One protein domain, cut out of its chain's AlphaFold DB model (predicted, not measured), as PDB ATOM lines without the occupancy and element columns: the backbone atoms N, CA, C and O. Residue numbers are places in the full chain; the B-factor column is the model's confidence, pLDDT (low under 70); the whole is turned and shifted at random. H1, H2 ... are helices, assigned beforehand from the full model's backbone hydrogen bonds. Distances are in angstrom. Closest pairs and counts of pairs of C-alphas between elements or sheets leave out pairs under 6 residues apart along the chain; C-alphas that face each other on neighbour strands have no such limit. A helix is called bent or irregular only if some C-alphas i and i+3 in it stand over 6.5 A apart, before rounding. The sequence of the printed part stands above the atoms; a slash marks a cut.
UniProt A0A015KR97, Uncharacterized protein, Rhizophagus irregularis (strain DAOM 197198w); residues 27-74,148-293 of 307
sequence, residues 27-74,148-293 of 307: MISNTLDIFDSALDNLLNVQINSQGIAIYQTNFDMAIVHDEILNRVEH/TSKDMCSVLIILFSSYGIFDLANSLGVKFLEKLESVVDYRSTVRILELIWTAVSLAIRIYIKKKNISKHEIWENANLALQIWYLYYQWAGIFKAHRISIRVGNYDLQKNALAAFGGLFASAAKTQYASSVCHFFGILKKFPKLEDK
ATOM      1  N   MET A  27      20.484  23.985   1.443       95.38
ATOM      2  CA  MET A  27      20.826  24.315   2.830       95.38
ATOM      3  C   MET A  27      20.518  25.779   3.152       95.38
ATOM      4  O   MET A  27      19.977  26.088   4.214       95.38
ATOM      5  N   ILE A  28      20.812  26.681   2.217       96.62
ATOM      6  CA  ILE A  28      20.494  28.100   2.357       96.62
ATOM      7  C   ILE A  28      18.999  28.365   2.237       96.62
ATOM      8  O   ILE A  28      18.484  29.137   3.041       96.62
ATOM      9  N   SER A  29      18.288  27.692   1.329       95.94
ATOM     10  CA  SER A  29      16.822  27.775   1.278       95.94
ATOM     11  C   SER A  29      16.207  27.390   2.626       95.94
ATOM     12  O   SER A  29      15.467  28.179   3.206       95.94
ATOM     13  N   ASN A  30      16.613  26.244   3.182       96.94
ATOM     14  CA  ASN A  30      16.149  25.773   4.489       96.94
ATOM     15  C   ASN A  30      16.511  26.757   5.614       96.94
ATOM     16  O   ASN A  30      15.737  26.966   6.544       96.94
ATOM     17  N   THR A  31      17.686  27.387   5.538       97.62
ATOM     18  CA  THR A  31      18.106  28.390   6.529       97.62
ATOM     19  C   THR A  31      17.252  29.655   6.453       97.62
ATOM     20  O   THR A  31      16.869  30.201   7.485       97.62
ATOM     21  N   LEU A  32      16.902  30.112   5.249       97.38
ATOM     22  CA  LEU A  32      15.972  31.227   5.078       97.38
ATOM     23  C   LEU A  32      14.559  30.854   5.558       97.38
ATOM     24  O   LEU A  32      13.896  31.695   6.154       97.38
ATOM     25  N   ASP A  33      14.125  29.600   5.406       96.81
ATOM     26  CA  ASP A  33      12.864  29.108   5.987       96.81
ATOM     27  C   ASP A  33      12.887  29.103   7.529       96.81
ATOM     28  O   ASP A  33      11.880  29.402   8.178       96.81
ATOM     29  N   ILE A  34      14.045  28.823   8.138       97.44
ATOM     30  CA  ILE A  34      14.245  28.965   9.587       97.44
ATOM     31  C   ILE A  34      14.109  30.434  10.004       97.44
ATOM     32  O   ILE A  34      13.429  30.726  10.992       97.44
ATOM     33  N   PHE A  35      14.714  31.360   9.253       97.62
ATOM     34  CA  PHE A  35      14.607  32.799   9.522       97.62
ATOM     35  C   PHE A  35      13.164  33.283   9.376       97.62
ATOM     36  O   PHE A  35      12.661  33.983  10.252       97.62
ATOM     37  N   ASP A  36      12.478  32.852   8.318       96.31
ATOM     38  CA  ASP A  36      11.059  33.110   8.085       96.31
ATOM     39  C   ASP A  36      10.216  32.674   9.286       96.31
ATOM     40  O   ASP A  36       9.445  33.463   9.826       96.31
ATOM     41  N   SER A  37      10.423  31.439   9.743       96.44
ATOM     42  CA  SER A  37       9.694  30.864  10.872       96.44
ATOM     43  C   SER A  37       9.988  31.595  12.184       96.44
ATOM     44  O   SER A  37       9.107  31.711  13.034       96.44
ATOM     45  N   ALA A  38      11.223  32.064  12.390       96.81
ATOM     46  CA  ALA A  38      11.588  32.863  13.560       96.81
ATOM     47  C   ALA A  38      10.849  34.207  13.557       96.81
ATOM     48  O   ALA A  38      10.249  34.595  14.559       96.81
ATOM     49  N   LEU A  39      10.836  34.887  12.409       96.62
ATOM     50  CA  LEU A  39      10.152  36.164  12.232       96.62
ATOM     51  C   LEU A  39       8.632  36.028  12.369       96.62
ATOM     52  O   LEU A  39       8.018  36.851  13.041       96.62
ATOM     53  N   ASP A  40       8.028  34.999  11.772       94.81
ATOM     54  CA  ASP A  40       6.584  34.753  11.865       94.81
ATOM     55  C   ASP A  40       6.152  34.478  13.316       94.81
ATOM     56  O   ASP A  40       5.130  35.008  13.760       94.81
ATOM     57  N   ASN A  41       6.961  33.733  14.078       94.88
ATOM     58  CA  ASN A  41       6.690  33.447  15.487       94.88
ATOM     59  C   ASN A  41       6.827  34.684  16.385       94.88
ATOM     60  O   ASN A  41       5.989  34.889  17.260       94.88
ATOM     61  N   LEU A  42       7.845  35.521  16.159       96.12
ATOM     62  CA  LEU A  42       8.025  36.763  16.917       96.12
ATOM     63  C   LEU A  42       6.942  37.792  16.596       96.12
ATOM     64  O   LEU A  42       6.386  38.413  17.496       96.12
ATOM     65  N   LEU A  43       6.643  37.979  15.311       95.25
ATOM     66  CA  LEU A  43       5.747  39.028  14.846       95.25
ATOM     67  C   LEU A  43       4.270  38.677  15.082       95.25
ATOM     68  O   LEU A  43       3.486  39.569  15.408       95.25
ATOM     69  N   ASN A  44       3.894  37.398  14.930       94.06
ATOM     70  CA  ASN A  44       2.542  36.869  15.153       94.06
ATOM     71  C   ASN A  44       1.442  37.753  14.525       94.06
ATOM     72  O   ASN A  44       0.546  38.251  15.211       94.06
ATOM     73  N   VAL A  45       1.553  38.012  13.216       92.88
ATOM     74  CA  VAL A  45       0.620  38.896  12.501       92.88
ATOM     75  C   VAL A  45      -0.771  38.271  12.437       92.88
ATOM     76  O   VAL A  45      -0.954  37.184  11.888       92.88
ATOM     77  N   GLN A  46      -1.764  39.021  12.900       92.06
ATOM     78  CA  GLN A  46      -3.182  38.700  12.810       92.06
ATOM     79  C   GLN A  46      -3.914  39.807  12.054       92.06
ATOM     80  O   GLN A  46      -3.598  40.987  12.196       92.06
ATOM     81  N   ILE A  47      -4.903  39.438  11.244       91.56
ATOM     82  CA  ILE A  47      -5.764  40.400  10.551       91.56
ATOM     83  C   ILE A  47      -7.085  40.467  11.305       91.56
ATOM     84  O   ILE A  47      -7.756  39.449  11.477       91.56
ATOM     85  N   ASN A  48      -7.452  41.655  11.783       89.25
ATOM     86  CA  ASN A  48      -8.724  41.841  12.472       89.25
ATOM     87  C   ASN A  48      -9.902  41.909  11.480       89.25
ATOM     88  O   ASN A  48      -9.722  41.975  10.264       89.25
ATOM     89  N   SER A  49     -11.128  41.959  12.005       85.88
ATOM     90  CA  SER A  49     -12.361  42.047  11.206       85.88
ATOM     91  C   SER A  49     -12.453  43.287  10.301       85.88
ATOM     92  O   SER A  49     -13.280  43.318   9.396       85.88
ATOM     93  N   GLN A  50     -11.605  44.296  10.516       86.12
ATOM     94  CA  GLN A  50     -11.534  45.537   9.737       86.12
ATOM     95  C   GLN A  50     -10.403  45.516   8.688       86.12
ATOM     96  O   GLN A  50     -10.167  46.521   8.022       86.12
ATOM     97  N   GLY A  51      -9.672  44.403   8.542       83.25
ATOM     98  CA  GLY A  51      -8.542  44.289   7.612       83.25
ATOM     99  C   GLY A  51      -7.255  44.980   8.086       83.25
ATOM    100  O   GLY A  51      -6.331  45.193   7.294       83.25
ATOM    101  N   ILE A  52      -7.175  45.350   9.367       88.44
ATOM    102  CA  ILE A  52      -5.990  45.952   9.984       88.44
ATOM    103  C   ILE A  52      -5.093  44.833  10.520       88.44
ATOM    104  O   ILE A  52      -5.559  43.915  11.195       88.44
ATOM    105  N   ALA A  53      -3.795  44.928  10.221       90.12
ATOM    106  CA  ALA A  53      -2.789  44.014  10.744       90.12
ATOM    107  C   ALA A  53      -2.429  44.389  12.189       90.12
ATOM    108  O   ALA A  53      -1.976  45.505  12.444       90.12
ATOM    109  N   ILE A  54      -2.615  43.443  13.103       93.00
ATOM    110  CA  ILE A  54      -2.194  43.494  14.503       93.00
ATOM    111  C   ILE A  54      -1.000  42.551  14.638       93.00
ATOM    112  O   ILE A  54      -1.053  41.419  14.169       93.00
ATOM    113  N   TYR A  55       0.086  43.017  15.240       94.25
ATOM    114  CA  TYR A  55       1.319  42.247  15.393       94.25
ATOM    115  C   TYR A  55       2.074  42.693  16.643       94.25
ATOM    116  O   TYR A  55       1.836  43.781  17.173       94.25
ATOM    117  N   GLN A  56       2.974  41.841  17.123       93.00
ATOM    118  CA  GLN A  56       3.834  42.156  18.258       93.00
ATOM    119  C   GLN A  56       4.844  43.237  17.875       93.00
ATOM    120  O   GLN A  56       5.433  43.206  16.796       93.00
ATOM    121  N   THR A  57       5.054  44.190  18.776       91.44
ATOM    122  CA  THR A  57       6.031  45.279  18.609       91.44
ATOM    123  C   THR A  57       7.043  45.338  19.747       91.44
ATOM    124  O   THR A  57       8.011  46.087  19.665       91.44
ATOM    125  N   ASN A  58       6.841  44.551  20.809       93.19
ATOM    126  CA  ASN A  58       7.692  44.548  21.994       93.19
ATOM    127  C   ASN A  58       8.870  43.574  21.846       93.19
ATOM    128  O   ASN A  58       9.031  42.647  22.638       93.19
ATOM    129  N   PHE A  59       9.659  43.755  20.791       93.56
ATOM    130  CA  PHE A  59      10.926  43.062  20.604       93.56
ATOM    131  C   PHE A  59      11.877  43.916  19.764       93.56
ATOM    132  O   PHE A  59      11.453  44.812  19.034       93.56
ATOM    133  N   ASP A  60      13.170  43.631  19.861       92.94
ATOM    134  CA  ASP A  60      14.213  44.330  19.121       92.94
ATOM    135  C   ASP A  60      15.034  43.367  18.248       92.94
ATOM    136  O   ASP A  60      14.772  42.163  18.154       92.94
ATOM    137  N   MET A  61      16.047  43.909  17.572       93.12
ATOM    138  CA  MET A  61      16.940  43.127  16.715       93.12
ATOM    139  C   MET A  61      17.757  42.084  17.497       93.12
ATOM    140  O   MET A  61      18.120  41.062  16.914       93.12
ATOM    141  N   ALA A  62      18.019  42.298  18.793       94.81
ATOM    142  CA  ALA A  62      18.725  41.322  19.619       94.81
ATOM    143  C   ALA A  62      17.850  40.086  19.856       94.81
ATOM    144  O   ALA A  62      18.301  38.974  19.600       94.81
ATOM    145  N   ILE A  63      16.572  40.278  20.193       96.75
ATOM    146  CA  ILE A  63      15.607  39.176  20.334       96.75
ATOM    147  C   ILE A  63      15.457  38.400  19.018       96.75
ATOM    148  O   ILE A  63      15.473  37.171  19.018       96.75
ATOM    149  N   VAL A  64      15.378  39.096  17.874       96.19
ATOM    150  CA  VAL A  64      15.356  38.438  16.551       96.19
ATOM    151  C   VAL A  64      16.624  37.616  16.320       96.19
ATOM    152  O   VAL A  64      16.559  36.515  15.771       96.19
ATOM    153  N   HIS A  65      17.786  38.143  16.706       95.19
ATOM    154  CA  HIS A  65      19.050  37.434  16.559       95.19
ATOM    155  C   HIS A  65      19.098  36.161  17.406       95.19
ATOM    156  O   HIS A  65      19.475  35.118  16.871       95.19
ATOM    157  N   ASP A  66      18.695  36.243  18.670       95.62
ATOM    158  CA  ASP A  66      18.708  35.117  19.605       95.62
ATOM    159  C   ASP A  66      17.710  34.032  19.183       95.62
ATOM    160  O   ASP A  66      18.046  32.848  19.174       95.62
ATOM    161  N   GLU A  67      16.517  34.423  18.727       96.06
ATOM    162  CA  GLU A  67      15.507  33.484  18.232       96.06
ATOM    163  C   GLU A  67      15.986  32.709  16.999       96.06
ATOM    164  O   GLU A  67      15.761  31.505  16.880       96.06
ATOM    165  N   ILE A  68      16.680  33.387  16.080       96.19
ATOM    166  CA  ILE A  68      17.309  32.729  14.934       96.19
ATOM    167  C   ILE A  68      18.436  31.807  15.406       96.19
ATOM    168  O   ILE A  68      18.520  30.668  14.950       96.19
ATOM    169  N   LEU A  69      19.307  32.289  16.297       94.56
ATOM    170  CA  LEU A  69      20.465  31.541  16.778       94.56
ATOM    171  C   LEU A  69      20.045  30.220  17.436       94.56
ATOM    172  O   LEU A  69      20.626  29.186  17.127       94.56
ATOM    173  N   ASN A  70      18.978  30.241  18.238       95.06
ATOM    174  CA  ASN A  70      18.417  29.061  18.906       95.06
ATOM    175  C   ASN A  70      17.877  27.989  17.943       95.06
ATOM    176  O   ASN A  70      17.652  26.851  18.353       95.06
ATOM    177  N   ARG A  71      17.647  28.336  16.671       95.62
ATOM    178  CA  ARG A  71      17.130  27.424  15.637       95.62
ATOM    179  C   ARG A  71      18.199  26.944  14.661       95.62
ATOM    180  O   ARG A  71      17.917  26.067  13.848       95.62
ATOM    181  N   VAL A  72      19.399  27.523  14.700       93.56
ATOM    182  CA  VAL A  72      20.512  27.114  13.838       93.56
ATOM    183  C   VAL A  72      21.324  26.035  14.541       93.56
ATOM    184  O   VAL A  72      21.699  26.165  15.702       93.56
ATOM    185  N   GLU A  73      21.628  24.959  13.821       91.38
ATOM    186  CA  GLU A  73      22.437  23.874  14.362       91.38
ATOM    187  C   GLU A  73      23.873  24.333  14.648       91.38
ATOM    188  O   GLU A  73      24.563  24.878  13.777       91.38
ATOM    189  N   HIS A  74      24.336  24.058  15.868       89.19
ATOM    190  CA  HIS A  74      25.731  24.222  16.255       89.19
ATOM    191  C   HIS A  74      26.592  23.123  15.630       89.19
ATOM    192  O   HIS A  74      26.340  21.931  15.826       89.19
ATOM    193  N   THR A 148      36.275  37.554   4.300       87.75
ATOM    194  CA  THR A 148      35.324  37.667   3.190       87.75
ATOM    195  C   THR A 148      34.028  38.365   3.620       87.75
ATOM    196  O   THR A 148      33.428  39.087   2.824       87.75
ATOM    197  N   SER A 149      33.631  38.259   4.896       90.81
ATOM    198  CA  SER A 149      32.434  38.929   5.425       90.81
ATOM    199  C   SER A 149      32.467  40.457   5.291       90.81
ATOM    200  O   SER A 149      31.410  41.073   5.138       90.81
ATOM    201  N   LYS A 150      33.645  41.098   5.349       92.38
ATOM    202  CA  LYS A 150      33.752  42.556   5.159       92.38
ATOM    203  C   LYS A 150      33.410  42.946   3.720       92.38
ATOM    204  O   LYS A 150      32.673  43.907   3.488       92.38
ATOM    205  N   ASP A 151      33.888  42.173   2.756       94.00
ATOM    206  CA  ASP A 151      33.587  42.411   1.351       94.00
ATOM    207  C   ASP A 151      32.152  42.019   0.993       94.00
ATOM    208  O   ASP A 151      31.541  42.724   0.197       94.00
ATOM    209  N   MET A 152      31.549  41.020   1.651       96.62
ATOM    210  CA  MET A 152      30.100  40.767   1.537       96.62
ATOM    211  C   MET A 152      29.270  41.991   1.957       96.62
ATOM    212  O   MET A 152      28.299  42.330   1.285       96.62
ATOM    213  N   CYS A 153      29.671  42.701   3.021       96.62
ATOM    214  CA  CYS A 153      29.012  43.953   3.413       96.62
ATOM    215  C   CYS A 153      29.121  45.008   2.307       96.62
ATOM    216  O   CYS A 153      28.130  45.644   1.958       96.62
ATOM    217  N   SER A 154      30.323  45.166   1.742       96.00
ATOM    218  CA  SER A 154      30.570  46.116   0.651       96.00
ATOM    219  C   SER A 154      29.702  45.796  -0.568       96.00
ATOM    220  O   SER A 154      29.110  46.692  -1.152       96.00
ATOM    221  N   VAL A 155      29.586  44.514  -0.922       97.12
ATOM    222  CA  VAL A 155      28.741  44.030  -2.022       97.12
ATOM    223  C   VAL A 155      27.273  44.392  -1.791       97.12
ATOM    224  O   VAL A 155      26.648  44.958  -2.683       97.12
ATOM    225  N   LEU A 156      26.729  44.126  -0.598       97.94
ATOM    226  CA  LEU A 156      25.346  44.487  -0.262       97.94
ATOM    227  C   LEU A 156      25.117  46.000  -0.362       97.94
ATOM    228  O   LEU A 156      24.112  46.435  -0.910       97.94
ATOM    229  N   ILE A 157      26.056  46.809   0.125       97.44
ATOM    230  CA  ILE A 157      25.943  48.271   0.062       97.44
ATOM    231  C   ILE A 157      25.987  48.763  -1.385       97.44
ATOM    232  O   ILE A 157      25.132  49.552  -1.772       97.44
ATOM    233  N   ILE A 158      26.924  48.268  -2.197       96.44
ATOM    234  CA  ILE A 158      27.056  48.652  -3.608       96.44
ATOM    235  C   ILE A 158      25.775  48.305  -4.370       96.44
ATOM    236  O   ILE A 158      25.192  49.176  -5.014       96.44
ATOM    237  N   LEU A 159      25.303  47.059  -4.253       96.44
ATOM    238  CA  LEU A 159      24.146  46.572  -5.006       96.44
ATOM    239  C   LEU A 159      22.842  47.267  -4.610       96.44
ATOM    240  O   LEU A 159      21.978  47.430  -5.464       96.44
ATOM    241  N   PHE A 160      22.700  47.685  -3.349       97.00
ATOM    242  CA  PHE A 160      21.479  48.314  -2.839       97.00
ATOM    243  C   PHE A 160      21.571  49.841  -2.674       97.00
ATOM    244  O   PHE A 160      20.603  50.473  -2.244       97.00
ATOM    245  N   SER A 161      22.696  50.449  -3.063       95.62
ATOM    246  CA  SER A 161      22.938  51.897  -2.968       95.62
ATOM    247  C   SER A 161      21.895  52.714  -3.735       95.62
ATOM    248  O   SER A 161      21.272  53.608  -3.168       95.62
ATOM    249  N   SER A 162      21.629  52.345  -4.990       93.25
ATOM    250  CA  SER A 162      20.641  52.984  -5.870       93.25
ATOM    251  C   SER A 162      19.184  52.660  -5.523       93.25
ATOM    252  O   SER A 162      18.272  53.244  -6.104       93.25
ATOM    253  N   TYR A 163      18.957  51.749  -4.576       95.56
ATOM    254  CA  TYR A 163      17.630  51.300  -4.157       95.56
ATOM    255  C   TYR A 163      17.215  51.851  -2.783       95.56
ATOM    256  O   TYR A 163      16.216  51.408  -2.217       95.56
ATOM    257  N   GLY A 164      17.957  52.827  -2.251       96.12
ATOM    258  CA  GLY A 164      17.583  53.560  -1.037       96.12
ATOM    259  C   GLY A 164      18.087  52.945   0.270       96.12
ATOM    260  O   GLY A 164      17.554  53.257   1.333       96.12
ATOM    261  N   ILE A 165      19.121  52.089   0.245       97.50
ATOM    262  CA  ILE A 165      19.712  51.544   1.484       97.50
ATOM    263  C   ILE A 165      20.221  52.644   2.426       97.50
ATOM    264  O   ILE A 165      20.094  52.511   3.642       97.50
ATOM    265  N   PHE A 166      20.746  53.747   1.883       97.75
ATOM    266  CA  PHE A 166      21.205  54.887   2.675       97.75
ATOM    267  C   PHE A 166      20.048  55.697   3.257       97.75
ATOM    268  O   PHE A 166      20.119  56.085   4.420       97.75
ATOM    269  N   ASP A 167      18.961  55.880   2.504       96.62
ATOM    270  CA  ASP A 167      17.750  56.539   3.005       96.62
ATOM    271  C   ASP A 167      17.119  55.735   4.144       96.62
ATOM    272  O   ASP A 167      16.703  56.291   5.165       96.62
ATOM    273  N   LEU A 168      17.109  54.406   4.010       96.31
ATOM    274  CA  LEU A 168      16.632  53.504   5.049       96.31
ATOM    275  C   LEU A 168      17.559  53.510   6.271       96.31
ATOM    276  O   LEU A 168      17.077  53.614   7.397       96.31
ATOM    277  N   ALA A 169      18.880  53.479   6.075       97.19
ATOM    278  CA  ALA A 169      19.850  53.619   7.162       97.19
ATOM    279  C   ALA A 169      19.670  54.950   7.915       97.19
ATOM    280  O   ALA A 169      19.634  54.966   9.147       97.19
ATOM    281  N   ASN A 170      19.500  56.056   7.188       97.31
ATOM    282  CA  ASN A 170      19.247  57.378   7.758       97.31
ATOM    283  C   ASN A 170      17.935  57.408   8.558       97.31
ATOM    284  O   ASN A 170      17.905  57.892   9.687       97.31
ATOM    285  N   SER A 171      16.870  56.812   8.012       96.62
ATOM    286  CA  SER A 171      15.567  56.683   8.684       96.62
ATOM    287  C   SER A 171      15.649  55.860   9.975       96.62
ATOM    288  O   SER A 171      14.889  56.094  10.911       96.62
ATOM    289  N   LEU A 172      16.600  54.926  10.048       94.31
ATOM    290  CA  LEU A 172      16.912  54.127  11.235       94.31
ATOM    291  C   LEU A 172      17.902  54.823  12.196       94.31
ATOM    292  O   LEU A 172      18.319  54.227  13.189       94.31
ATOM    293  N   GLY A 173      18.279  56.078  11.927       95.44
ATOM    294  CA  GLY A 173      19.109  56.906  12.807       95.44
ATOM    295  C   GLY A 173      20.621  56.806  12.577       95.44
ATOM    296  O   GLY A 173      21.397  57.249  13.429       95.44
ATOM    297  N   VAL A 174      21.074  56.241  11.453       94.75
ATOM    298  CA  VAL A 174      22.504  56.191  11.101       94.75
ATOM    299  C   VAL A 174      22.989  57.575  10.662       94.75
ATOM    300  O   VAL A 174      22.500  58.123   9.683       94.75
ATOM    301  N   LYS A 175      23.983  58.132  11.370       91.44
ATOM    302  CA  LYS A 175      24.473  59.508  11.146       91.44
ATOM    303  C   LYS A 175      25.636  59.633  10.154       91.44
ATOM    304  O   LYS A 175      25.725  60.634   9.461       91.44
ATOM    305  N   PHE A 176      26.532  58.645  10.103       92.56
ATOM    306  CA  PHE A 176      27.769  58.687   9.305       92.56
ATOM    307  C   PHE A 176      27.653  57.780   8.073       92.56
ATOM    308  O   PHE A 176      28.288  56.721   7.999       92.56
ATOM    309  N   LEU A 177      26.773  58.144   7.138       94.69
ATOM    310  CA  LEU A 177      26.464  57.324   5.958       94.69
ATOM    311  C   LEU A 177      27.684  57.128   5.051       94.69
ATOM    312  O   LEU A 177      27.866  56.047   4.504       94.69
ATOM    313  N   GLU A 178      28.582  58.107   4.984       95.19
ATOM    314  CA  GLU A 178      29.841  58.016   4.247       95.19
ATOM    315  C   GLU A 178      30.778  56.937   4.822       95.19
ATOM    316  O   GLU A 178      31.538  56.289   4.098       95.19
ATOM    317  N   LYS A 179      30.711  56.692   6.140       95.06
ATOM    318  CA  LYS A 179      31.476  55.626   6.811       95.06
ATOM    319  C   LYS A 179      30.846  54.257   6.606       95.06
ATOM    320  O   LYS A 179      31.575  53.264   6.549       95.06
ATOM    321  N   LEU A 180      29.516  54.209   6.497       95.00
ATOM    322  CA  LEU A 180      28.792  53.011   6.089       95.00
ATOM    323  C   LEU A 180      29.173  52.643   4.652       95.00
ATOM    324  O   LEU A 180      29.607  51.517   4.433       95.00
ATOM    325  N   GLU A 181      29.084  53.598   3.723       94.69
ATOM    326  CA  GLU A 181      29.404  53.430   2.302       94.69
ATOM    327  C   GLU A 181      30.811  52.861   2.089       94.69
ATOM    328  O   GLU A 181      30.996  51.878   1.374       94.69
ATOM    329  N   SER A 182      31.802  53.436   2.772       93.50
ATOM    330  CA  SER A 182      33.203  53.015   2.664       93.50
ATOM    331  C   SER A 182      33.580  51.823   3.558       93.50
ATOM    332  O   SER A 182      34.741  51.409   3.562       93.50
ATOM    333  N   VAL A 183      32.625  51.249   4.305       93.75
ATOM    334  CA  VAL A 183      32.824  50.091   5.203       93.75
ATOM    335  C   VAL A 183      34.051  50.282   6.108       93.75
ATOM    336  O   VAL A 183      34.921  49.409   6.235       93.75
ATOM    337  N   VAL A 184      34.150  51.469   6.721       92.06
ATOM    338  CA  VAL A 184      35.311  51.848   7.548       92.06
ATOM    339  C   VAL A 184      35.425  50.937   8.763       92.06
ATOM    340  O   VAL A 184      36.491  50.377   9.015       92.06
ATOM    341  N   ASP A 185      34.316  50.752   9.482       94.31
ATOM    342  CA  ASP A 185      34.241  49.874  10.645       94.31
ATOM    343  C   ASP A 185      33.332  48.677  10.363       94.31
ATOM    344  O   ASP A 185      32.107  48.794  10.307       94.31
ATOM    345  N   TYR A 186      33.942  47.497  10.229       92.62
ATOM    346  CA  TYR A 186      33.227  46.256   9.925       92.62
ATOM    347  C   TYR A 186      32.115  45.964  10.940       92.62
ATOM    348  O   TYR A 186      31.008  45.588  10.556       92.62
ATOM    349  N   ARG A 187      32.383  46.153  12.239       93.50
ATOM    350  CA  ARG A 187      31.424  45.824  13.302       93.50
ATOM    351  C   ARG A 187      30.180  46.712  13.231       93.50
ATOM    352  O   ARG A 187      29.070  46.211  13.402       93.50
ATOM    353  N   SER A 188      30.357  48.004  12.979       94.94
ATOM    354  CA  SER A 188      29.263  48.964  12.837       94.94
ATOM    355  C   SER A 188      28.493  48.735  11.544       94.94
ATOM    356  O   SER A 188      27.267  48.674  11.585       94.94
ATOM    357  N   THR A 189      29.182  48.511  10.419       97.00
ATOM    358  CA  THR A 189      28.533  48.185   9.139       97.00
ATOM    359  C   THR A 189      27.652  46.945   9.259       97.00
ATOM    360  O   THR A 189      26.496  46.969   8.848       97.00
ATOM    361  N   VAL A 190      28.165  45.883   9.879       95.94
ATOM    362  CA  VAL A 190      27.401  44.666  10.169       95.94
ATOM    363  C   VAL A 190      26.121  44.980  10.939       95.94
ATOM    364  O   VAL A 190      25.052  44.539  10.535       95.94
ATOM    365  N   ARG A 191      26.219  45.741  12.037       95.62
ATOM    366  CA  ARG A 191      25.055  46.081  12.868       95.62
ATOM    367  C   ARG A 191      24.007  46.858  12.081       95.62
ATOM    368  O   ARG A 191      22.822  46.595  12.244       95.62
ATOM    369  N   ILE A 192      24.441  47.780  11.225       97.19
ATOM    370  CA  ILE A 192      23.546  48.559  10.367       97.19
ATOM    371  C   ILE A 192      22.853  47.649   9.346       97.19
ATOM    372  O   ILE A 192      21.634  47.702   9.228       97.19
ATOM    373  N   LEU A 193      23.590  46.775   8.655       97.81
ATOM    374  CA  LEU A 193      22.998  45.829   7.702       97.81
ATOM    375  C   LEU A 193      22.040  44.843   8.383       97.81
ATOM    376  O   LEU A 193      20.994  44.536   7.826       97.81
ATOM    377  N   GLU A 194      22.351  44.374   9.595       96.62
ATOM    378  CA  GLU A 194      21.438  43.521  10.367       96.62
ATOM    379  C   GLU A 194      20.179  44.276  10.811       96.62
ATOM    380  O   GLU A 194      19.092  43.709  10.745       96.62
ATOM    381  N   LEU A 195      20.299  45.552  11.192       96.62
ATOM    382  CA  LEU A 195      19.153  46.399  11.531       96.62
ATOM    383  C   LEU A 195      18.241  46.626  10.319       96.62
ATOM    384  O   LEU A 195      17.024  46.472  10.426       96.62
ATOM    385  N   ILE A 196      18.827  46.947   9.163       97.94
ATOM    386  CA  ILE A 196      18.095  47.106   7.902       97.94
ATOM    387  C   ILE A 196      17.428  45.784   7.517       97.94
ATOM    388  O   ILE A 196      16.244  45.776   7.192       97.94
ATOM    389  N   TRP A 197      18.148  44.661   7.601       98.25
ATOM    390  CA  TRP A 197      17.594  43.338   7.312       98.25
ATOM    391  C   TRP A 197      16.384  43.025   8.185       98.25
ATOM    392  O   TRP A 197      15.354  42.636   7.644       98.25
ATOM    393  N   THR A 198      16.463  43.272   9.496       97.12
ATOM    394  CA  THR A 198      15.328  43.085  10.407       97.12
ATOM    395  C   THR A 198      14.155  43.998  10.044       97.12
ATOM    396  O   THR A 198      13.023  43.531   9.951       97.12
ATOM    397  N   ALA A 199      14.387  45.288   9.787       96.44
ATOM    398  CA  ALA A 199      13.312  46.213   9.418       96.44
ATOM    399  C   ALA A 199      12.608  45.788   8.116       96.44
ATOM    400  O   ALA A 199      11.378  45.713   8.060       96.44
ATOM    401  N   VAL A 200      13.389  45.449   7.086       97.69
ATOM    402  CA  VAL A 200      12.892  44.979   5.786       97.69
ATOM    403  C   VAL A 200      12.131  43.665   5.936       97.69
ATOM    404  O   VAL A 200      11.025  43.533   5.412       97.69
ATOM    405  N   SER A 201      12.682  42.702   6.679       96.88
ATOM    406  CA  SER A 201      12.061  41.392   6.853       96.88
ATOM    407  C   SER A 201      10.704  41.502   7.544       96.88
ATOM    408  O   SER A 201       9.739  40.885   7.097       96.88
ATOM    409  N   LEU A 202      10.593  42.332   8.586       95.81
ATOM    410  CA  LEU A 202       9.327  42.568   9.281       95.81
ATOM    411  C   LEU A 202       8.312  43.277   8.375       95.81
ATOM    412  O   LEU A 202       7.162  42.846   8.295       95.81
ATOM    413  N   ALA A 203       8.731  44.308   7.636       95.31
ATOM    414  CA  ALA A 203       7.855  45.023   6.709       95.31
ATOM    415  C   ALA A 203       7.282  44.098   5.619       95.31
ATOM    416  O   ALA A 203       6.077  44.129   5.354       95.31
ATOM    417  N   ILE A 204       8.118  43.230   5.036       96.19
ATOM    418  CA  ILE A 204       7.690  42.224   4.056       96.19
ATOM    419  C   ILE A 204       6.676  41.265   4.686       96.19
ATOM    420  O   ILE A 204       5.618  41.044   4.101       96.19
ATOM    421  N   ARG A 205       6.941  40.744   5.892       94.38
ATOM    422  CA  ARG A 205       6.049  39.804   6.603       94.38
ATOM    423  C   ARG A 205       4.672  40.411   6.874       94.38
ATOM    424  O   ARG A 205       3.650  39.784   6.595       94.38
ATOM    425  N   ILE A 206       4.630  41.658   7.346       94.50
ATOM    426  CA  ILE A 206       3.373  42.395   7.550       94.50
ATOM    427  C   ILE A 206       2.638  42.557   6.216       94.50
ATOM    428  O   ILE A 206       1.431  42.319   6.140       94.50
ATOM    429  N   TYR A 207       3.352  42.944   5.155       93.94
ATOM    430  CA  TYR A 207       2.761  43.168   3.840       93.94
ATOM    431  C   TYR A 207       2.144  41.894   3.256       93.94
ATOM    432  O   TYR A 207       0.976  41.921   2.859       93.94
ATOM    433  N   ILE A 208       2.887  40.780   3.235       93.12
ATOM    434  CA  ILE A 208       2.408  39.522   2.648       93.12
ATOM    435  C   ILE A 208       1.178  38.995   3.394       93.12
ATOM    436  O   ILE A 208       0.197  38.605   2.764       93.12
ATOM    437  N   LYS A 209       1.166  39.099   4.731       91.94
ATOM    438  CA  LYS A 209       0.016  38.718   5.561       91.94
ATOM    439  C   LYS A 209      -1.189  39.617   5.306       91.94
ATOM    440  O   LYS A 209      -2.290  39.117   5.111       91.94
ATOM    441  N   LYS A 210      -0.989  40.937   5.235       91.62
ATOM    442  CA  LYS A 210      -2.065  41.901   4.952       91.62
ATOM    443  C   LYS A 210      -2.682  41.702   3.567       91.62
ATOM    444  O   LYS A 210      -3.873  41.942   3.387       91.62
ATOM    445  N   LYS A 211      -1.875  41.313   2.581       90.75
ATOM    446  CA  LYS A 211      -2.327  41.068   1.205       90.75
ATOM    447  C   LYS A 211      -2.764  39.628   0.952       90.75
ATOM    448  O   LYS A 211      -3.245  39.361  -0.141       90.75
ATOM    449  N   ASN A 212      -2.639  38.748   1.948       89.94
ATOM    450  CA  ASN A 212      -2.882  37.312   1.828       89.94
ATOM    451  C   ASN A 212      -2.157  36.693   0.619       89.94
ATOM    452  O   ASN A 212      -2.736  35.905  -0.120       89.94
ATOM    453  N   ILE A 213      -0.901  37.099   0.417       91.44
ATOM    454  CA  ILE A 213      -0.024  36.549  -0.619       91.44
ATOM    455  C   ILE A 213       1.036  35.660   0.025       91.44
ATOM    456  O   ILE A 213       1.529  35.924   1.125       91.44
ATOM    457  N   SER A 214       1.402  34.603  -0.676       90.19
ATOM    458  CA  SER A 214       2.534  33.749  -0.371       90.19
ATOM    459  C   SER A 214       3.847  34.451  -0.714       90.19
ATOM    460  O   SER A 214       3.931  35.246  -1.651       90.19
ATOM    461  N   LYS A 215       4.929  34.101  -0.007       88.81
ATOM    462  CA  LYS A 215       6.279  34.574  -0.360       88.81
ATOM    463  C   LYS A 215       6.698  34.159  -1.775       88.81
ATOM    464  O   LYS A 215       7.494  34.848  -2.405       88.81
ATOM    465  N   HIS A 216       6.154  33.048  -2.275       87.75
ATOM    466  CA  HIS A 216       6.429  32.548  -3.622       87.75
ATOM    467  C   HIS A 216       5.803  33.440  -4.706       87.75
ATOM    468  O   HIS A 216       6.351  33.537  -5.796       87.75
ATOM    469  N   GLU A 217       4.733  34.167  -4.375       90.06
ATOM    470  CA  GLU A 217       4.014  35.069  -5.286       90.06
ATOM    471  C   GLU A 217       4.628  36.482  -5.327       90.06
ATOM    472  O   GLU A 217       4.198  37.325  -6.112       90.06
ATOM    473  N   ILE A 218       5.649  36.779  -4.505       92.31
ATOM    474  CA  ILE A 218       6.308  38.101  -4.490       92.31
ATOM    475  C   ILE A 218       6.873  38.451  -5.872       92.31
ATOM    476  O   ILE A 218       6.779  39.599  -6.305       92.31
ATOM    477  N   TRP A 219       7.413  37.461  -6.579       89.12
ATOM    478  CA  TRP A 219       7.994  37.634  -7.912       89.12
ATOM    479  C   TRP A 219       6.971  37.929  -9.004       89.12
ATOM    480  O   TRP A 219       7.301  38.554 -10.007       89.12
ATOM    481  N   GLU A 220       5.724  37.528  -8.787       88.19
ATOM    482  CA  GLU A 220       4.603  37.772  -9.696       88.19
ATOM    483  C   GLU A 220       3.866  39.075  -9.340       88.19
ATOM    484  O   GLU A 220       2.977  39.532 -10.060       88.19
ATOM    485  N   ASN A 221       4.242  39.715  -8.229       86.81
ATOM    486  CA  ASN A 221       3.614  40.936  -7.753       86.81
ATOM    487  C   ASN A 221       4.060  42.157  -8.571       86.81
ATOM    488  O   ASN A 221       5.250  42.374  -8.760       86.81
ATOM    489  N   ALA A 222       3.129  43.034  -8.956       86.38
ATOM    490  CA  ALA A 222       3.454  44.275  -9.671       86.38
ATOM    491  C   ALA A 222       4.275  45.292  -8.841       86.38
ATOM    492  O   ALA A 222       4.781  46.276  -9.379       86.38
ATOM    493  N   ASN A 223       4.395  45.095  -7.524       92.38
ATOM    494  CA  ASN A 223       5.148  45.978  -6.643       92.38
ATOM    495  C   ASN A 223       6.662  45.726  -6.755       92.38
ATOM    496  O   ASN A 223       7.231  44.910  -6.031       92.38
ATOM    497  N   LEU A 224       7.325  46.495  -7.621       93.19
ATOM    498  CA  LEU A 224       8.773  46.418  -7.832       93.19
ATOM    499  C   LEU A 224       9.585  46.677  -6.550       93.19
ATOM    500  O   LEU A 224      10.604  46.029  -6.322       93.19
ATOM    501  N   ALA A 225       9.130  47.585  -5.680       93.88
ATOM    502  CA  ALA A 225       9.821  47.864  -4.421       93.88
ATOM    503  C   ALA A 225       9.815  46.635  -3.499       93.88
ATOM    504  O   ALA A 225      10.836  46.318  -2.894       93.88
ATOM    505  N   LEU A 226       8.694  45.906  -3.436       95.62
ATOM    506  CA  LEU A 226       8.612  44.648  -2.693       95.62
ATOM    507  C   LEU A 226       9.606  43.617  -3.237       95.62
ATOM    508  O   LEU A 226      10.298  42.983  -2.447       95.62
ATOM    509  N   GLN A 227       9.710  43.473  -4.561       95.88
ATOM    510  CA  GLN A 227      10.645  42.535  -5.189       95.88
ATOM    511  C   GLN A 227      12.107  42.875  -4.863       95.88
ATOM    512  O   GLN A 227      12.875  42.004  -4.455       95.88
ATOM    513  N   ILE A 228      12.489  44.152  -4.981       95.81
ATOM    514  CA  ILE A 228      13.850  44.626  -4.683       95.81
ATOM    515  C   ILE A 228      14.198  44.398  -3.210       95.81
ATOM    516  O   ILE A 228      15.259  43.865  -2.888       95.81
ATOM    517  N   TRP A 229      13.306  44.761  -2.291       97.50
ATOM    518  CA  TRP A 229      13.566  44.569  -0.865       97.50
ATOM    519  C   TRP A 229      13.481  43.099  -0.443       97.50
ATOM    520  O   TRP A 229      14.158  42.696   0.503       97.50
ATOM    521  N   TYR A 230      12.743  42.265  -1.175       97.06
ATOM    522  CA  TYR A 230      12.789  40.815  -1.002       97.06
ATOM    523  C   TYR A 230      14.127  40.220  -1.465       97.06
ATOM    524  O   TYR A 230      14.689  39.379  -0.765       97.06
ATOM    525  N   LEU A 231      14.717  40.725  -2.555       95.81
ATOM    526  CA  LEU A 231      16.102  40.395  -2.919       95.81
ATOM    527  C   LEU A 231      17.085  40.798  -1.826       95.81
ATOM    528  O   LEU A 231      17.964  40.010  -1.478       95.81
ATOM    529  N   TYR A 232      16.935  42.001  -1.263       97.81
ATOM    530  CA  TYR A 232      17.761  42.428  -0.134       97.81
ATOM    531  C   TYR A 232      17.626  41.457   1.037       97.81
ATOM    532  O   TYR A 232      18.634  40.991   1.565       97.81
ATOM    533  N   TYR A 233      16.392  41.102   1.406       97.81
ATOM    534  CA  TYR A 233      16.113  40.122   2.450       97.81
ATOM    535  C   TYR A 233      16.852  38.799   2.211       97.81
ATOM    536  O   TYR A 233      17.508  38.296   3.127       97.81
ATOM    537  N   GLN A 234      16.807  38.264   0.988       97.19
ATOM    538  CA  GLN A 234      17.487  37.018   0.639       97.19
ATOM    539  C   GLN A 234      19.014  37.157   0.723       97.19
ATOM    540  O   GLN A 234      19.662  36.375   1.415       97.19
ATOM    541  N   TRP A 235      19.605  38.166   0.077       97.69
ATOM    542  CA  TRP A 235      21.064  38.318   0.015       97.69
ATOM    543  C   TRP A 235      21.692  38.714   1.352       97.69
ATOM    544  O   TRP A 235      22.706  38.139   1.757       97.69
ATOM    545  N   ALA A 236      21.080  39.652   2.076       98.00
ATOM    546  CA  ALA A 236      21.519  39.992   3.424       98.00
ATOM    547  C   ALA A 236      21.214  38.856   4.421       98.00
ATOM    548  O   ALA A 236      21.986  38.654   5.357       98.00
ATOM    549  N   GLY A 237      20.180  38.045   4.173       98.00
ATOM    550  CA  GLY A 237      19.914  36.801   4.901       98.00
ATOM    551  C   GLY A 237      21.024  35.765   4.709       98.00
ATOM    552  O   GLY A 237      21.525  35.217   5.686       98.00
ATOM    553  N   ILE A 238      21.499  35.559   3.477       98.19
ATOM    554  CA  ILE A 238      22.650  34.686   3.180       98.19
ATOM    555  C   ILE A 238      23.909  35.173   3.903       98.19
ATOM    556  O   ILE A 238      24.609  34.387   4.543       98.19
ATOM    557  N   PHE A 239      24.184  36.477   3.860       97.81
ATOM    558  CA  PHE A 239      25.278  37.079   4.623       97.81
ATOM    559  C   PHE A 239      25.129  36.850   6.138       97.81
ATOM    560  O   PHE A 239      26.094  36.492   6.818       97.81
ATOM    561  N   LYS A 240      23.915  37.003   6.677       97.25
ATOM    562  CA  LYS A 240      23.622  36.733   8.087       97.25
ATOM    563  C   LYS A 240      23.864  35.261   8.437       97.25
ATOM    564  O   LYS A 240      24.524  34.988   9.439       97.25
ATOM    565  N   ALA A 241      23.421  34.325   7.597       97.06
ATOM    566  CA  ALA A 241      23.665  32.890   7.753       97.06
ATOM    567  C   ALA A 241      25.165  32.550   7.737       97.06
ATOM    568  O   ALA A 241      25.642  31.810   8.599       97.06
ATOM    569  N   HIS A 242      25.932  33.157   6.826       96.25
ATOM    570  CA  HIS A 242      27.390  33.021   6.775       96.25
ATOM    571  C   HIS A 242      28.066  33.467   8.083       96.25
ATOM    572  O   HIS A 242      28.989  32.829   8.577       96.25
ATOM    573  N   ARG A 243      27.586  34.549   8.701       94.94
ATOM    574  CA  ARG A 243      28.141  35.022   9.976       94.94
ATOM    575  C   ARG A 243      27.726  34.173  11.169       94.94
ATOM    576  O   ARG A 243      28.555  33.917  12.042       94.94
ATOM    577  N   ILE A 244      26.457  33.771  11.233       93.94
ATOM    578  CA  ILE A 244      25.950  32.911  12.309       93.94
ATOM    579  C   ILE A 244      26.702  31.584  12.299       93.94
ATOM    580  O   ILE A 244      27.201  31.170  13.338       93.94
ATOM    581  N   SER A 245      26.871  30.974  11.128       93.38
ATOM    582  CA  SER A 245      27.601  29.713  10.980       93.38
ATOM    583  C   SER A 245      29.047  29.773  11.465       93.38
ATOM    584  O   SER A 245      29.465  28.863  12.175       93.38
ATOM    585  N   ILE A 246      29.781  30.861  11.198       90.44
ATOM    586  CA  ILE A 246      31.129  31.044  11.765       90.44
ATOM    587  C   ILE A 246      31.089  31.097  13.301       90.44
ATOM    588  O   ILE A 246      31.953  30.520  13.964       90.44
ATOM    589  N   ARG A 247      30.090  31.781  13.878       89.25
ATOM    590  CA  ARG A 247      29.935  31.893  15.338       89.25
ATOM    591  C   ARG A 247      29.606  30.559  15.998       89.25
ATOM    592  O   ARG A 247      30.107  30.307  17.087       89.25
ATOM    593  N   VAL A 248      28.781  29.731  15.360       90.00
ATOM    594  CA  VAL A 248      28.359  28.430  15.907       90.00
ATOM    595  C   VAL A 248      29.219  27.257  15.423       90.00
ATOM    596  O   VAL A 248      28.870  26.107  15.669       90.00
ATOM    597  N   GLY A 249      30.315  27.523  14.702       89.88
ATOM    598  CA  GLY A 249      31.206  26.487  14.170       89.88
ATOM    599  C   GLY A 249      30.557  25.563  13.132       89.88
ATOM    600  O   GLY A 249      31.005  24.433  12.954       89.88
ATOM    601  N   ASN A 250      29.486  25.997  12.461       92.62
ATOM    602  CA  ASN A 250      28.790  25.202  11.447       92.62
ATOM    603  C   ASN A 250      29.440  25.396  10.072       92.62
ATOM    604  O   ASN A 250      29.028  26.252   9.286       92.62
ATOM    605  N   TYR A 251      30.467  24.594   9.790       92.69
ATOM    606  CA  TYR A 251      31.214  24.655   8.534       92.69
ATOM    607  C   TYR A 251      30.322  24.503   7.295       92.69
ATOM    608  O   TYR A 251      30.460  25.269   6.340       92.69
ATOM    609  N   ASP A 252      29.394  23.541   7.296       93.50
ATOM    610  CA  ASP A 252      28.561  23.274   6.125       93.50
ATOM    611  C   ASP A 252      27.663  24.478   5.808       93.50
ATOM    612  O   ASP A 252      27.601  24.903   4.652       93.50
ATOM    613  N   LEU A 253      27.047  25.104   6.817       95.25
ATOM    614  CA  LEU A 253      26.260  26.324   6.617       95.25
ATOM    615  C   LEU A 253      27.139  27.493   6.158       95.25
ATOM    616  O   LEU A 253      26.763  28.234   5.250       95.25
ATOM    617  N   GLN A 254      28.328  27.636   6.742       94.44
ATOM    618  CA  GLN A 254      29.287  28.677   6.385       94.44
ATOM    619  C   GLN A 254      29.690  28.578   4.909       94.44
ATOM    620  O   GLN A 254      29.608  29.571   4.175       94.44
ATOM    621  N   LYS A 255      30.077  27.374   4.476       94.00
ATOM    622  CA  LYS A 255      30.460  27.053   3.100       94.00
ATOM    623  C   LYS A 255      29.294  27.286   2.143       94.00
ATOM    624  O   LYS A 255      29.455  27.983   1.146       94.00
ATOM    625  N   ASN A 256      28.116  26.742   2.443       95.31
ATOM    626  CA  ASN A 256      26.949  26.879   1.572       95.31
ATOM    627  C   ASN A 256      26.475  28.336   1.460       95.31
ATOM    628  O   ASN A 256      26.014  28.746   0.395       95.31
ATOM    629  N   ALA A 257      26.635  29.145   2.509       96.75
ATOM    630  CA  ALA A 257      26.321  30.569   2.448       96.75
ATOM    631  C   ALA A 257      27.317  31.322   1.557       96.75
ATOM    632  O   ALA A 257      26.913  32.166   0.757       96.75
ATOM    633  N   LEU A 258      28.607  30.977   1.633       96.19
ATOM    634  CA  LEU A 258      29.624  31.540   0.747       96.19
ATOM    635  C   LEU A 258      29.393  31.135  -0.718       96.19
ATOM    636  O   LEU A 258      29.500  31.983  -1.599       96.19
ATOM    637  N   ALA A 259      29.030  29.876  -0.979       95.06
ATOM    638  CA  ALA A 259      28.657  29.387  -2.309       95.06
ATOM    639  C   ALA A 259      27.460  30.158  -2.885       95.06
ATOM    640  O   ALA A 259      27.489  30.609  -4.031       95.06
ATOM    641  N   ALA A 260      26.421  30.365  -2.071       95.69
ATOM    642  CA  ALA A 260      25.241  31.110  -2.490       95.69
ATOM    643  C   ALA A 260      25.561  32.574  -2.800       95.69
ATOM    644  O   ALA A 260      25.091  33.107  -3.800       95.69
ATOM    645  N   PHE A 261      26.402  33.205  -1.983       96.06
ATOM    646  CA  PHE A 261      26.779  34.605  -2.159       96.06
ATOM    647  C   PHE A 261      27.846  34.828  -3.245       96.06
ATOM    648  O   PHE A 261      27.962  35.934  -3.767       96.06
ATOM    649  N   GLY A 262      28.633  33.804  -3.595       92.69
ATOM    650  CA  GLY A 262      29.854  33.922  -4.401       92.69
ATOM    651  C   GLY A 262      29.685  34.693  -5.714       92.69
ATOM    652  O   GLY A 262      30.532  35.517  -6.061       92.69
ATOM    653  N   GLY A 263      28.557  34.499  -6.404       88.56
ATOM    654  CA  GLY A 263      28.251  35.197  -7.656       88.56
ATOM    655  C   GLY A 263      28.125  36.721  -7.514       88.56
ATOM    656  O   GLY A 263      28.490  37.451  -8.435       88.56
ATOM    657  N   LEU A 264      27.690  37.225  -6.353       93.69
ATOM    658  CA  LEU A 264      27.456  38.659  -6.145       93.69
ATOM    659  C   LEU A 264      28.749  39.471  -6.082       93.69
ATOM    660  O   LEU A 264      28.730  40.668  -6.374       93.69
ATOM    661  N   PHE A 265      29.875  38.845  -5.729       94.81
ATOM    662  CA  PHE A 265      31.163  39.533  -5.745       94.81
ATOM    663  C   PHE A 265      31.464  40.095  -7.135       94.81
ATOM    664  O   PHE A 265      31.837  41.259  -7.258       94.81
ATOM    665  N   ALA A 266      31.238  39.311  -8.192       91.19
ATOM    666  CA  ALA A 266      31.453  39.774  -9.558       91.19
ATOM    667  C   ALA A 266      30.507  40.932  -9.923       91.19
ATOM    668  O   ALA A 266      30.957  41.924 -10.494       91.19
ATOM    669  N   SER A 267      29.233  40.852  -9.520       89.25
ATOM    670  CA  SER A 267      28.224  41.894  -9.767       89.25
ATOM    671  C   SER A 267      28.557  43.240  -9.116       89.25
ATOM    672  O   SER A 267      28.183  44.278  -9.649       89.25
ATOM    673  N   ALA A 268      29.286  43.241  -7.998       91.94
ATOM    674  CA  ALA A 268      29.753  44.454  -7.322       91.94
ATOM    675  C   ALA A 268      31.217  44.810  -7.656       91.94
ATOM    676  O   ALA A 268      31.889  45.476  -6.868       91.94
ATOM    677  N   ALA A 269      31.739  44.333  -8.793       91.38
ATOM    678  CA  ALA A 269      33.114  44.551  -9.254       91.38
ATOM    679  C   ALA A 269      34.220  44.059  -8.288       91.38
ATOM    680  O   ALA A 269      35.378  44.464  -8.383       91.38
ATOM    681  N   LYS A 270      33.903  43.121  -7.388       92.88
ATOM    682  CA  LYS A 270      34.844  42.435  -6.483       92.88
ATOM    683  C   LYS A 270      35.381  41.149  -7.131       92.88
ATOM    684  O   LYS A 270      35.308  40.063  -6.560       92.88
ATOM    685  N   THR A 271      35.931  41.259  -8.339       91.75
ATOM    686  CA  THR A 271      36.353  40.103  -9.162       91.75
ATOM    687  C   THR A 271      37.428  39.234  -8.508       91.75
ATOM    688  O   THR A 271      37.413  38.018  -8.684       91.75
ATOM    689  N   GLN A 272      38.319  39.826  -7.707       93.06
ATOM    690  CA  GLN A 272      39.338  39.089  -6.947       93.06
ATOM    691  C   GLN A 272      38.702  38.138  -5.927       93.06
ATOM    692  O   GLN A 272      39.047  36.962  -5.882       93.06
ATOM    693  N   TYR A 273      37.690  38.607  -5.189       93.94
ATOM    694  CA  TYR A 273      36.935  37.759  -4.267       93.94
ATOM    695  C   TYR A 273      36.161  36.668  -4.999       93.94
ATOM    696  O   TYR A 273      36.196  35.520  -4.567       93.94
ATOM    697  N   ALA A 274      35.520  36.993  -6.126       92.94
ATOM    698  CA  ALA A 274      34.839  35.991  -6.947       92.94
ATOM    699  C   ALA A 274      35.809  34.878  -7.394       92.94
ATOM    700  O   ALA A 274      35.526  33.697  -7.212       92.94
ATOM    701  N   SER A 275      36.988  35.248  -7.905       92.94
ATOM    702  CA  SER A 275      38.033  34.302  -8.314       92.94
ATOM    703  C   SER A 275      38.561  33.474  -7.138       92.94
ATOM    704  O   SER A 275      38.632  32.250  -7.239       92.94
ATOM    705  N   SER A 276      38.868  34.109  -6.006       94.88
ATOM    706  CA  SER A 276      39.359  33.430  -4.803       94.88
ATOM    707  C   SER A 276      38.339  32.430  -4.248       94.88
ATOM    708  O   SER A 276      38.706  31.321  -3.861       94.88
ATOM    709  N   VAL A 277      37.048  32.774  -4.279       94.12
ATOM    710  CA  VAL A 277      35.957  31.858  -3.927       94.12
ATOM    711  C   VAL A 277      35.905  30.673  -4.902       94.12
ATOM    712  O   VAL A 277      35.870  29.530  -4.452       94.12
ATOM    713  N   CYS A 278      35.990  30.904  -6.217       93.06
ATOM    714  CA  CYS A 278      36.061  29.827  -7.214       93.06
ATOM    715  C   CYS A 278      37.231  28.868  -6.978       93.06
ATOM    716  O   CYS A 278      37.034  27.651  -6.970       93.06
ATOM    717  N   HIS A 279      38.430  29.397  -6.738       93.69
ATOM    718  CA  HIS A 279      39.602  28.582  -6.425       93.69
ATOM    719  C   HIS A 279      39.404  27.765  -5.148       93.69
ATOM    720  O   HIS A 279      39.689  26.571  -5.143       93.69
ATOM    721  N   PHE A 280      38.868  28.380  -4.092       94.38
ATOM    722  CA  PHE A 280      38.599  27.692  -2.833       94.38
ATOM    723  C   PHE A 280      37.654  26.497  -3.019       94.38
ATOM    724  O   PHE A 280      37.974  25.391  -2.588       94.38
ATOM    725  N   PHE A 281      36.535  26.676  -3.724       93.19
ATOM    726  CA  PHE A 281      35.618  25.568  -4.009       93.19
ATOM    727  C   PHE A 281      36.230  24.500  -4.923       93.19
ATOM    728  O   PHE A 281      35.976  23.312  -4.723       93.19
ATOM    729  N   GLY A 282      37.069  24.898  -5.883       91.38
ATOM    730  CA  GLY A 282      37.834  23.959  -6.707       91.38
ATOM    731  C   GLY A 282      38.765  23.072  -5.874       91.38
ATOM    732  O   GLY A 282      38.813  21.863  -6.090       91.38
ATOM    733  N   ILE A 283      39.441  23.652  -4.877       92.00
ATOM    734  CA  ILE A 283      40.307  22.924  -3.939       92.00
ATOM    735  C   ILE A 283      39.489  21.931  -3.113       92.00
ATOM    736  O   ILE A 283      39.852  20.761  -3.062       92.00
ATOM    737  N   LEU A 284      38.364  22.346  -2.523       92.00
ATOM    738  CA  LEU A 284      37.517  21.433  -1.739       92.00
ATOM    739  C   LEU A 284      37.008  20.255  -2.576       92.00
ATOM    740  O   LEU A 284      37.080  19.107  -2.148       92.00
ATOM    741  N   LYS A 285      36.567  20.525  -3.810       89.88
ATOM    742  CA  LYS A 285      36.087  19.485  -4.727       89.88
ATOM    743  C   LYS A 285      37.186  18.485  -5.091       89.88
ATOM    744  O   LYS A 285      36.911  17.290  -5.213       89.88
ATOM    745  N   LYS A 286      38.417  18.980  -5.261       89.69
ATOM    746  CA  LYS A 286      39.602  18.167  -5.541       89.69
ATOM    747  C   LYS A 286      40.028  17.332  -4.326       89.69
ATOM    748  O   LYS A 286      40.424  16.185  -4.509       89.69
ATOM    749  N   PHE A 287      39.916  17.882  -3.115       90.19
ATOM    750  CA  PHE A 287      40.392  17.281  -1.866       90.19
ATOM    751  C   PHE A 287      39.242  17.083  -0.851       90.19
ATOM    752  O   PHE A 287      39.127  17.846   0.109       90.19
ATOM    753  N   PRO A 288      38.396  16.047  -0.999       88.50
ATOM    754  CA  PRO A 288      37.234  15.844  -0.124       88.50
ATOM    755  C   PRO A 288      37.604  15.592   1.347       88.50
ATOM    756  O   PRO A 288      36.905  16.037   2.252       88.50
ATOM    757  N   LYS A 289      38.747  14.949   1.617       89.69
ATOM    758  CA  LYS A 289      39.236  14.743   2.992       89.69
ATOM    759  C   LYS A 289      39.653  16.054   3.679       89.69
ATOM    760  O   LYS A 289      39.489  16.182   4.894       89.69
ATOM    761  N   LEU A 290      40.118  17.050   2.915       90.62
ATOM    762  CA  LEU A 290      40.353  18.399   3.433       90.62
ATOM    763  C   LEU A 290      39.036  19.052   3.862       90.62
ATOM    764  O   LEU A 290      38.973  19.673   4.920       90.62
ATOM    765  N   GLU A 291      37.977  18.893   3.068       90.56
ATOM    766  CA  GLU A 291      36.645  19.383   3.429       90.56
ATOM    767  C   GLU A 291      36.141  18.739   4.727       90.56
ATOM    768  O   GLU A 291      35.664  19.445   5.617       90.56
ATOM    769  N   ASP A 292      36.326  17.427   4.887       88.56
ATOM    770  CA  ASP A 292      35.978  16.741   6.132       88.56
ATOM    771  C   ASP A 292      36.745  17.303   7.328       88.56
ATOM    772  O   ASP A 292      36.127  17.570   8.355       88.56
ATOM    773  N   LYS A 293      38.054  17.564   7.202       87.88
ATOM    774  CA  LYS A 293      38.853  18.202   8.267       87.88
ATOM    775  C   LYS A 293      38.292  19.565   8.673       87.88
ATOM    776  O   LYS A 293      38.245  19.880   9.861       87.88
TER     777      LYS A 293
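What this domain is: This is residues 27 to 74 and 148 to 293 of the 307 residues of an uncharacterized protein of Rhizophagus irregularis (strain DAOM 197198w) (UniProt A0A015KR97). Two long helices, H6 and H8, cross in the core of an all-helix body, with H1 and H2 packed on one side and H3 and H4 on the other, where the short H5 packs on H3 and H4. From H8 the chain folds back through H9 to H10, in a row that leads to one end of the long axis, with the small H11 at the tip; the loop of residues 44 to 60 reaches to the other end. The printed part has 194 residues with eleven named helices, H1 to H11 in order, and no named strand. It is compact, with a radius of gyration of the C-alphas of 17.6 A, yet elongated, spanning 60 by 36 by 32 A.

Where its parts are: H1, residues 27 to 43, begins at C-alpha 27 (20.826, 24.315, 2.830) and is 24.3 A long. H2 is residues 61 to 69, H3 148 to 163 with 23.5 A, H4 165 to 171 and H5 177 to 181. H6, residues 186 to 211, is the longest at 37.0 A, starting at (33.227, 46.256, 9.925). H7 is residues 215 to 220, H8 224 to 247 with 34.6 A, H9 251 to 267 with 25.3 A, and H10 271 to 286 with 22.5 A. H11, residues 288 to 293, ends at C-alpha 293 (38.853, 18.202, 8.267). H3 is irregular, with C-alphas 159 and 162 7.4 A apart; H9 is too, with 7.2 A from C-alpha 260 to 263 and a kink of 34 degrees near residue 260; H7 is irregular only just, with 6.8 A from C-alpha 216 to 219.

How they stand to each other: H6 and H8 are the hub, touching five helices each. They touch at a steep tilt of 48 degrees, opposite ways, closest at the C-alphas of Trp 197 and Tyr 233, 6.0 A. H1 touches H8 with residues 28 to 32 alone, about perpendicular at 74 degrees, with C-alphas 32 and 237 closest at 6.8 A. H2 touches H6, closest at C-alphas 61 and 198, 6.5 A. H3 touches H8 at a shallow tilt of 11 degrees, opposite ways, closest at C-alphas 152 and 239, 6.8 A. H4 touches H6, closest at C-alphas 169 and 196, 6.8 A; H5 only just touches H3, with 3 pairs of C-alphas within 8 A, the closest being 157 and 181 at 6.6 A. H7 and H8 form a helical hairpin, closest at C-alphas 219 and 227, 6.2 A. So do H8 and H9, at C-alphas 242 and 254, 4.8 A, and H9 and H10, at C-alphas 265 and 274, 5.2 A. H11 is close to H10 but not clearly touching: C-alphas 284 and 291 are closest at 5.6 A. Every O i to N i+4 pair is within hydrogen-bond range in H1, H2, H4, H5, H6, H8, H10 and H11; it is 10 of 12 in H3, 8 of 13 in H9 and 0 of 2 in H7, where 2 of 3 O i to N i+3 pairs are.

The domain as a whole: The C-alphas of Gln 50 and Phe 287 are the farthest apart, at 60.2 A. Residues 75 to 147 are not printed, and C-alphas 74 and 148 are 21.1 A apart across this cut. The link from H1 to H2 is long. Residues 285 to 290, of which 288 to 290 belong to H11, stand free. Mean pLDDT of the printed part is 93.9, and no printed residue is under 70.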